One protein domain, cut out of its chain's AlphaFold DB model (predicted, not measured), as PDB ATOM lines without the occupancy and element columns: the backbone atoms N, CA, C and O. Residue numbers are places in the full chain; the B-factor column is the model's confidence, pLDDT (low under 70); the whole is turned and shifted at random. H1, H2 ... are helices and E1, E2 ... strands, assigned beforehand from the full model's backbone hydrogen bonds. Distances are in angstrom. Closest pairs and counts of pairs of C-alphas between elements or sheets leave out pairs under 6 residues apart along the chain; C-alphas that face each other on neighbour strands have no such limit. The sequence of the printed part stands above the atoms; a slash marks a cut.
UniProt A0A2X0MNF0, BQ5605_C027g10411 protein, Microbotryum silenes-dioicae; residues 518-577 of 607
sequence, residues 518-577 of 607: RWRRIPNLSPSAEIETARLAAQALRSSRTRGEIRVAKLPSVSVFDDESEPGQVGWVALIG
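Overview. This is residues 518 to 577 of the 607 residues of the protein "BQ5605_C027g10411 protein" of Microbotryum silenes-dioicae (UniProt A0A2X0MNF0). With little regular structure, this is a small three-stranded sheet with one helix, H1, over one face; the loop between E2 and E3, with residues 561 to 566 sticking out, makes the length. The printed part has 60 residues, 23 in named elements, ordered E1, H1, E2, E3, of mixed class. The antiparallel sheet runs E1, E3, E2. The whole is loose: radius of gyration of the C-alphas 13.2 A, spans 44 by 20 by 14 A.

Arrangement. Inner strand E3, residues 572 to 577, is antiparallel to E1, residues 518 to 521, with N 520 and O 574 within hydrogen-bond range at 2.8 A. E3 forms a hairpin with E2, residues 552 to 554; N 553 and O 573 are 2.9 A apart. H1, residues 531 to 540, is on the sheet at a height of 9.0 A; its closest C-alphas to E3 are Ala 538 and Ala 574, 5.9 A. Every O i to N i+4 pair in H1 is within hydrogen-bond range. E1, H1 and E2 form a split strand-helix-strand unit, E3 between its strands, with a right-handed crossover.

Along the chain. E1, 10.0 A, begins at C-alpha 518 (366.918, 220.837, 469.239). H1 measures 14.3 A and E2 7.0 A. E3, 16.5 A, ends at C-alpha 577 (368.289, 224.446, 474.647).

Size, cuts and confidence. The printed part has no cut. Links H1 to E2 and E2 to E3 are long. Residues 557 to 569 have pLDDT under 70.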
ATOM      1  N   ARG A 518     367.794 221.619 470.121       87.31
ATOM      2  CA  ARG A 518     366.918 220.837 469.239       87.31
ATOM      3  C   ARG A 518     365.557 221.488 469.069       87.31
ATOM      4  O   ARG A 518     365.052 222.125 469.986       87.31
ATOM      5  N   TRP A 519     364.925 221.275 467.924       86.00
ATOM      6  CA  TRP A 519     363.552 221.716 467.690       86.00
ATOM      7  C   TRP A 519     362.565 220.634 468.133       86.00
ATOM      8  O   TRP A 519     362.638 219.496 467.678       86.00
ATOM      9  N   ARG A 520     361.626 220.980 469.018       86.81
ATOM     10  CA  ARG A 520     360.532 220.107 469.467       86.81
ATOM     11  C   ARG A 520     359.203 220.657 468.978       86.81
ATOM     12  O   ARG A 520     358.919 221.841 469.146       86.81
ATOM     13  N   ARG A 521     358.354 219.800 468.411       85.06
ATOM     14  CA  ARG A 521     356.993 220.197 468.033       85.06
ATOM     15  C   ARG A 521     356.171 220.535 469.274       85.06
ATOM     16  O   ARG A 521     356.208 219.810 470.268       85.06
ATOM     17  N   ILE A 522     355.404 221.615 469.191       89.19
ATOM     18  CA  ILE A 522     354.449 222.000 470.227       89.19
ATOM     19  C   ILE A 522     353.166 221.183 470.004       89.19
ATOM     20  O   ILE A 522     352.546 221.319 468.943       89.19
ATOM     21  N   PRO A 523     352.771 220.300 470.939       85.75
ATOM     22  CA  PRO A 523     351.578 219.485 470.771       85.75
ATOM     23  C   PRO A 523     350.316 220.356 470.814       85.75
ATOM     24  O   PRO A 523     350.267 221.361 471.519       85.75
ATOM     25  N   ASN A 524     349.280 219.933 470.086       84.69
ATOM     26  CA  ASN A 524     347.921 220.493 470.137       84.69
ATOM     27  C   ASN A 524     347.772 221.970 469.736       84.69
ATOM     28  O   ASN A 524     346.730 222.568 470.000       84.69
ATOM     29  N   LEU A 525     348.775 222.571 469.091       88.06
ATOM     30  CA  LEU A 525     348.661 223.946 468.621       88.06
ATOM     31  C   LEU A 525     348.095 224.002 467.203       88.06
ATOM     32  O   LEU A 525     348.617 223.354 466.295       88.06
ATOM     33  N   SER A 526     347.045 224.805 467.018       88.25
ATOM     34  CA  SER A 526     346.476 225.046 465.692       88.25
ATOM     35  C   SER A 526     347.530 225.663 464.755       88.25
ATOM     36  O   SER A 526     348.254 226.571 465.178       88.25
ATOM     37  N   PRO A 527     347.593 225.265 463.469       85.88
ATOM     38  CA  PRO A 527     348.433 225.926 462.460       85.88
ATOM     39  C   PRO A 527     348.160 227.434 462.337       85.88
ATOM     40  O   PRO A 527     349.041 228.203 461.941       85.88
ATOM     41  N   SER A 528     346.933 227.856 462.662       88.50
ATOM     42  CA  SER A 528     346.486 229.252 462.654       88.50
ATOM     43  C   SER A 528     346.741 229.997 463.967       88.50
ATOM     44  O   SER A 528     346.447 231.186 464.034       88.50
ATOM     45  N   ALA A 529     347.267 229.329 465.000       92.12
ATOM     46  CA  ALA A 529     347.565 229.977 466.273       92.12
ATOM     47  C   ALA A 529     348.582 231.111 466.084       92.12
ATOM     48  O   ALA A 529     349.494 231.008 465.266       92.12
ATOM     49  N   GLU A 530     348.435 232.186 466.855       94.81
ATOM     50  CA  GLU A 530     349.375 233.304 466.848       94.81
ATOM     51  C   GLU A 530     350.706 232.928 467.516       94.81
ATOM     52  O   GLU A 530     350.771 232.047 468.381       94.81
ATOM     53  N   ILE A 531     351.780 233.639 467.154       93.62
ATOM     54  CA  ILE A 531     353.138 233.351 467.643       93.62
ATOM     55  C   ILE A 531     353.250 233.469 469.171       93.62
ATOM     56  O   ILE A 531     354.031 232.752 469.792       93.62
ATOM     57  N   GLU A 532     352.452 234.340 469.792       95.12
ATOM     58  CA  GLU A 532     352.408 234.513 471.247       95.12
ATOM     59  C   GLU A 532     351.785 233.303 471.940       95.12
ATOM     60  O   GLU A 532     352.330 232.808 472.925       95.12
ATOM     61  N   THR A 533     350.711 232.752 471.369       95.12
ATOM     62  CA  THR A 533     350.101 231.510 471.864       95.12
ATOM     63  C   THR A 533     351.099 230.358 471.757       95.12
ATOM     64  O   THR A 533     351.238 229.555 472.680       95.12
ATOM     65  N   ALA A 534     351.862 230.313 470.661       93.38
ATOM     66  CA  ALA A 534     352.912 229.326 470.471       93.38
ATOM     67  C   ALA A 534     354.071 229.499 471.464       93.38
ATOM     68  O   ALA A 534     354.546 228.512 472.018       93.38
ATOM     69  N   ARG A 535     354.478 230.735 471.777       94.19
ATOM     70  CA  ARG A 535     355.458 231.024 472.836       94.19
ATOM     71  C   ARG A 535     354.971 230.602 474.216       94.19
ATOM     72  O   ARG A 535     355.744 229.988 474.943       94.19
ATOM     73  N   LEU A 536     353.718 230.881 474.569       93.62
ATOM     74  CA  LEU A 536     353.139 230.461 475.850       93.62
ATOM     75  C   LEU A 536     353.076 228.932 475.961       93.62
ATOM     76  O   LEU A 536     353.476 228.363 476.975       93.62
ATOM     77  N   ALA A 537     352.657 228.247 474.895       92.19
ATOM     78  CA  ALA A 537     352.661 226.789 474.854       92.19
ATOM     79  C   ALA A 537     354.088 226.210 474.922       92.19
ATOM     80  O   ALA A 537     354.330 225.227 475.617       92.19
ATOM     81  N   ALA A 538     355.057 226.846 474.261       91.00
ATOM     82  CA  ALA A 538     356.460 226.459 474.345       91.00
ATOM     83  C   ALA A 538     357.043 226.682 475.750       91.00
ATOM     84  O   ALA A 538     357.809 225.850 476.233       91.00
ATOM     85  N   GLN A 539     356.645 227.759 476.437       91.31
ATOM     86  CA  GLN A 539     356.989 228.003 477.841       91.31
ATOM     87  C   GLN A 539     356.447 226.916 478.771       91.31
ATOM     88  O   GLN A 539     357.107 226.606 479.756       91.31
ATOM     89  N   ALA A 540     355.315 226.288 478.449       88.62
ATOM     90  CA  ALA A 540     354.803 225.151 479.213       88.62
ATOM     91  C   ALA A 540     355.594 223.847 478.978       88.62
ATOM     92  O   ALA A 540     355.611 222.984 479.847       88.62
ATOM     93  N   LEU A 541     356.275 223.696 477.831       83.19
ATOM     94  CA  LEU A 541     357.170 222.556 477.540       83.19
ATOM     95  C   LEU A 541     358.563 222.702 478.162       83.19
ATOM     96  O   LEU A 541     359.427 221.832 478.012       83.19
ATOM     97  N   ARG A 542     358.807 223.853 478.775       80.25
ATOM     98  CA  ARG A 542     360.097 224.255 479.286       80.25
ATOM     99  C   ARG A 542     360.391 223.514 480.585       80.25
ATOM    100  O   ARG A 542     359.681 223.701 481.567       80.25
ATOM    101  N   SER A 543     361.513 222.798 480.628       72.44
ATOM    102  CA  SER A 543     362.036 222.352 481.917       72.44
ATOM    103  C   SER A 543     362.393 223.575 482.756       72.44
ATOM    104  O   SER A 543     362.995 224.530 482.252       72.44
ATOM    105  N   SER A 544     362.095 223.522 484.054       71.69
ATOM    106  CA  SER A 544     362.461 224.558 485.035       71.69
ATOM    107  C   SER A 544     363.950 224.954 485.012       71.69
ATOM    108  O   SER A 544     364.318 226.005 485.533       71.69
ATOM    109  N   ARG A 545     364.808 224.132 484.389       74.50
ATOM    110  CA  ARG A 545     366.257 224.338 484.260       74.50
ATOM    111  C   ARG A 545     366.677 225.214 483.089       74.50
ATOM    112  O   ARG A 545     367.716 225.857 483.167       74.50
ATOM    113  N   THR A 546     365.927 225.252 481.993       74.81
ATOM    114  CA  THR A 546     366.331 226.107 480.866       74.81
ATOM    115  C   THR A 546     366.152 227.569 481.274       74.81
ATOM    116  O   THR A 546     365.063 227.975 481.666       74.81
ATOM    117  N   ARG A 547     367.184 228.406 481.146       76.25
ATOM    118  CA  ARG A 547     367.107 229.882 481.268       76.25
ATOM    119  C   ARG A 547     367.229 230.494 479.864       76.25
ATOM    120  O   ARG A 547     367.950 229.913 479.062       76.25
ATOM    121  N   GLY A 548     366.542 231.599 479.536       82.00
ATOM    122  CA  GLY A 548     366.544 232.225 478.186       82.00
ATOM    123  C   GLY A 548     365.162 232.430 477.542       82.00
ATOM    124  O   GLY A 548     364.169 231.899 478.039       82.00
ATOM    125  N   GLU A 549     365.069 233.202 476.459       86.62
ATOM    126  CA  GLU A 549     363.827 233.350 475.678       86.62
ATOM    127  C   GLU A 549     363.616 232.111 474.795       86.62
ATOM    128  O   GLU A 549     364.526 231.683 474.091       86.62
ATOM    129  N   ILE A 550     362.414 231.524 474.815       88.44
ATOM    130  CA  ILE A 550     362.120 230.381 473.945       88.44
ATOM    131  C   ILE A 550     361.817 230.882 472.543       88.44
ATOM    132  O   ILE A 550     360.876 231.650 472.324       88.44
ATOM    133  N   ARG A 551     362.598 230.390 471.584       92.19
ATOM    134  CA  ARG A 551     362.371 230.651 470.168       92.19
ATOM    135  C   ARG A 551     361.347 229.673 469.630       92.19
ATOM    136  O   ARG A 551     361.444 228.467 469.844       92.19
ATOM    137  N   VAL A 552     360.368 230.209 468.921       93.31
ATOM    138  CA  VAL A 552     359.296 229.438 468.305       93.31
ATOM    139  C   VAL A 552     359.269 229.769 466.824       93.31
ATOM    140  O   VAL A 552     359.384 230.933 466.446       93.31
ATOM    141  N   ALA A 553     359.138 228.743 465.994       90.44
ATOM    142  CA  ALA A 553     359.064 228.868 464.551       90.44
ATOM    143  C   ALA A 553     357.868 228.077 464.017       90.44
ATOM    144  O   ALA A 553     357.492 227.027 464.547       90.44
ATOM    145  N   LYS A 554     357.266 228.597 462.951       87.31
ATOM    146  CA  LYS A 554     356.231 227.898 462.195       87.31
ATOM    147  C   LYS A 554     356.924 227.031 461.147       87.31
ATOM    148  O   LYS A 554     357.763 227.544 460.407       87.31
ATOM    149  N   LEU A 555     356.616 225.734 461.097       80.44
ATOM    150  CA  LEU A 555     357.127 224.875 460.028       80.44
ATOM    151  C   LEU A 555     356.548 225.358 458.687       80.44
ATOM    152  O   LEU A 555     355.372 225.723 458.639       80.44
ATOM    153  N   PRO A 556     357.333 225.391 457.600       74.88
ATOM    154  CA  PRO A 556     356.772 225.655 456.284       74.88
ATOM    155  C   PRO A 556     355.743 224.568 455.950       74.88
ATOM    156  O   PRO A 556     355.971 223.387 456.212       74.88
ATOM    157  N   SER A 557     354.596 224.965 455.395       66.31
ATOM    158  CA  SER A 557     353.640 224.025 454.813       66.31
ATOM    159  C   SER A 557     354.314 223.346 453.626       66.31
ATOM    160  O   SER A 557     354.467 223.962 452.572       66.31
ATOM    161  N   VAL A 558     354.755 222.101 453.790       58.97
ATOM    162  CA  VAL A 558     355.237 221.299 452.665       58.97
ATOM    163  C   VAL A 558     353.999 220.829 451.905       58.97
ATOM    164  O   VAL A 558     353.426 219.797 452.223       58.97
ATOM    165  N   SER A 559     353.530 221.633 450.952       53.47
ATOM    166  CA  SER A 559     352.381 221.333 450.087       53.47
ATOM    167  C   SER A 559     352.795 220.628 448.787       53.47
ATOM    168  O   SER A 559     352.180 220.860 447.756       53.47
ATOM    169  N   VAL A 560     353.907 219.886 448.791       52.19
ATOM    170  CA  VAL A 560     354.656 219.590 447.549       52.19
ATOM    171  C   VAL A 560     354.492 218.153 447.048       52.19
ATOM    172  O   VAL A 560     354.844 217.881 445.910       52.19
ATOM    173  N   PHE A 561     353.913 217.237 447.823       47.75
ATOM    174  CA  PHE A 561     353.806 215.842 447.393       47.75
ATOM    175  C   PHE A 561     352.360 215.360 447.527       47.75
ATOM    176  O   PHE A 561     351.820 215.321 448.627       47.75
ATOM    177  N   ASP A 562     351.776 215.037 446.375       50.66
ATOM    178  CA  ASP A 562     350.432 214.507 446.114       50.66
ATOM    179  C   ASP A 562     349.277 215.524 446.121       50.66
ATOM    180  O   ASP A 562     348.761 215.916 447.169       50.66
ATOM    181  N   ASP A 563     348.815 215.851 444.905       59.44
ATOM    182  CA  ASP A 563     347.674 216.720 444.540       59.44
ATOM    183  C   ASP A 563     346.314 216.240 445.114       59.44
ATOM    184  O   ASP A 563     345.291 216.907 444.976       59.44
ATOM    185  N   GLU A 564     346.294 215.089 445.795       66.06
ATOM    186  CA  GLU A 564     345.113 214.515 446.458       66.06
ATOM    187  C   GLU A 564     345.255 214.373 447.985       66.06
ATOM    188  O   GLU A 564     344.309 213.952 448.656       66.06
ATOM    189  N   SER A 565     346.404 214.725 448.570       57.34
ATOM    190  CA  SER A 565     346.583 214.658 450.023       57.34
ATOM    191  C   SER A 565     346.103 215.953 450.688       57.34
ATOM    192  O   SER A 565     346.446 217.058 450.267       57.34
ATOM    193  N   GLU A 566     345.251 215.836 451.715       58.78
ATOM    194  CA  GLU A 566     344.729 217.005 452.434       58.78
ATOM    195  C   GLU A 566     345.871 217.931 452.887       58.78
ATOM    196  O   GLU A 566     346.903 217.434 453.351       58.78
ATOM    197  N   PRO A 567     345.704 219.267 452.788       59.81
ATOM    198  CA  PRO A 567     346.758 220.235 453.064       59.81
ATOM    199  C   PRO A 567     347.416 219.945 454.415       59.81
ATOM    200  O   PRO A 567     346.808 220.114 455.476       59.81
ATOM    201  N   GLY A 568     348.667 219.478 454.354       58.19
ATOM    202  CA  GLY A 568     349.408 218.986 455.507       58.19
ATOM    203  C   GLY A 568     349.389 219.989 456.658       58.19
ATOM    204  O   GLY A 568     349.714 221.168 456.489       58.19
ATOM    205  N   GLN A 569     348.986 219.526 457.845       61.56
ATOM    206  CA  GLN A 569     348.907 220.358 459.044       61.56
ATOM    207  C   GLN A 569     350.237 221.068 459.313       61.56
ATOM    208  O   GLN A 569     351.238 220.449 459.676       61.56
ATOM    209  N   VAL A 570     350.217 222.396 459.216       72.12
ATOM    210  CA  VAL A 570     351.350 223.238 459.595       72.12
ATOM    211  C   VAL A 570     351.571 223.157 461.107       72.12
ATOM    212  O   VAL A 570     350.740 223.592 461.900       72.12
ATOM    213  N   GLY A 571     352.691 222.578 461.529       83.94
ATOM    214  CA  GLY A 571     353.049 222.472 462.942       83.94
ATOM    215  C   GLY A 571     353.852 223.673 463.445       83.94
ATOM    216  O   GLY A 571     354.649 224.259 462.715       83.94
ATOM    217  N   TRP A 572     353.696 223.999 464.726       88.50
ATOM    218  CA  TRP A 572     354.612 224.890 465.438       88.50
ATOM    219  C   TRP A 572     355.738 224.086 466.092       88.50
ATOM    220  O   TRP A 572     355.494 223.020 466.666       88.50
ATOM    221  N   VAL A 573     356.964 224.602 466.029       89.44
ATOM    222  CA  VAL A 573     358.144 224.028 466.690       89.44
ATOM    223  C   VAL A 573     358.780 225.048 467.627       89.44
ATOM    224  O   VAL A 573     358.854 226.235 467.321       89.44
ATOM    225  N   ALA A 574     359.246 224.580 468.775       91.81
ATOM    226  CA  ALA A 574     359.989 225.352 469.755       91.81
ATOM    227  C   ALA A 574     361.436 224.862 469.811       91.81
ATOM    228  O   ALA A 574     361.683 223.655 469.812       91.81
ATOM    229  N   LEU A 575     362.389 225.785 469.884       90.00
ATOM    230  CA  LEU A 575     363.784 225.463 470.146       90.00
ATOM    231  C   LEU A 575     363.951 225.154 471.640       90.00
ATOM    232  O   LEU A 575     363.659 225.988 472.495       90.00
ATOM    233  N   ILE A 576     364.422 223.951 471.943       89.06
ATOM    234  CA  ILE A 576     364.843 223.507 473.271       89.06
ATOM    235  C   ILE A 576     366.362 223.605 473.346       89.06
ATOM    236  O   ILE A 576     367.054 223.141 472.441       89.06
ATOM    237  N   GLY A 577     366.868 224.175 474.437       90.62
ATOM    238  CA  GLY A 577     368.289 224.446 474.647       90.62
ATOM    239  C   GLY A 577     368.613 225.934 474.525       90.62
ATOM    240  O   GLY A 577     367.717 226.777 474.487       90.62
TER     241      GLY A 577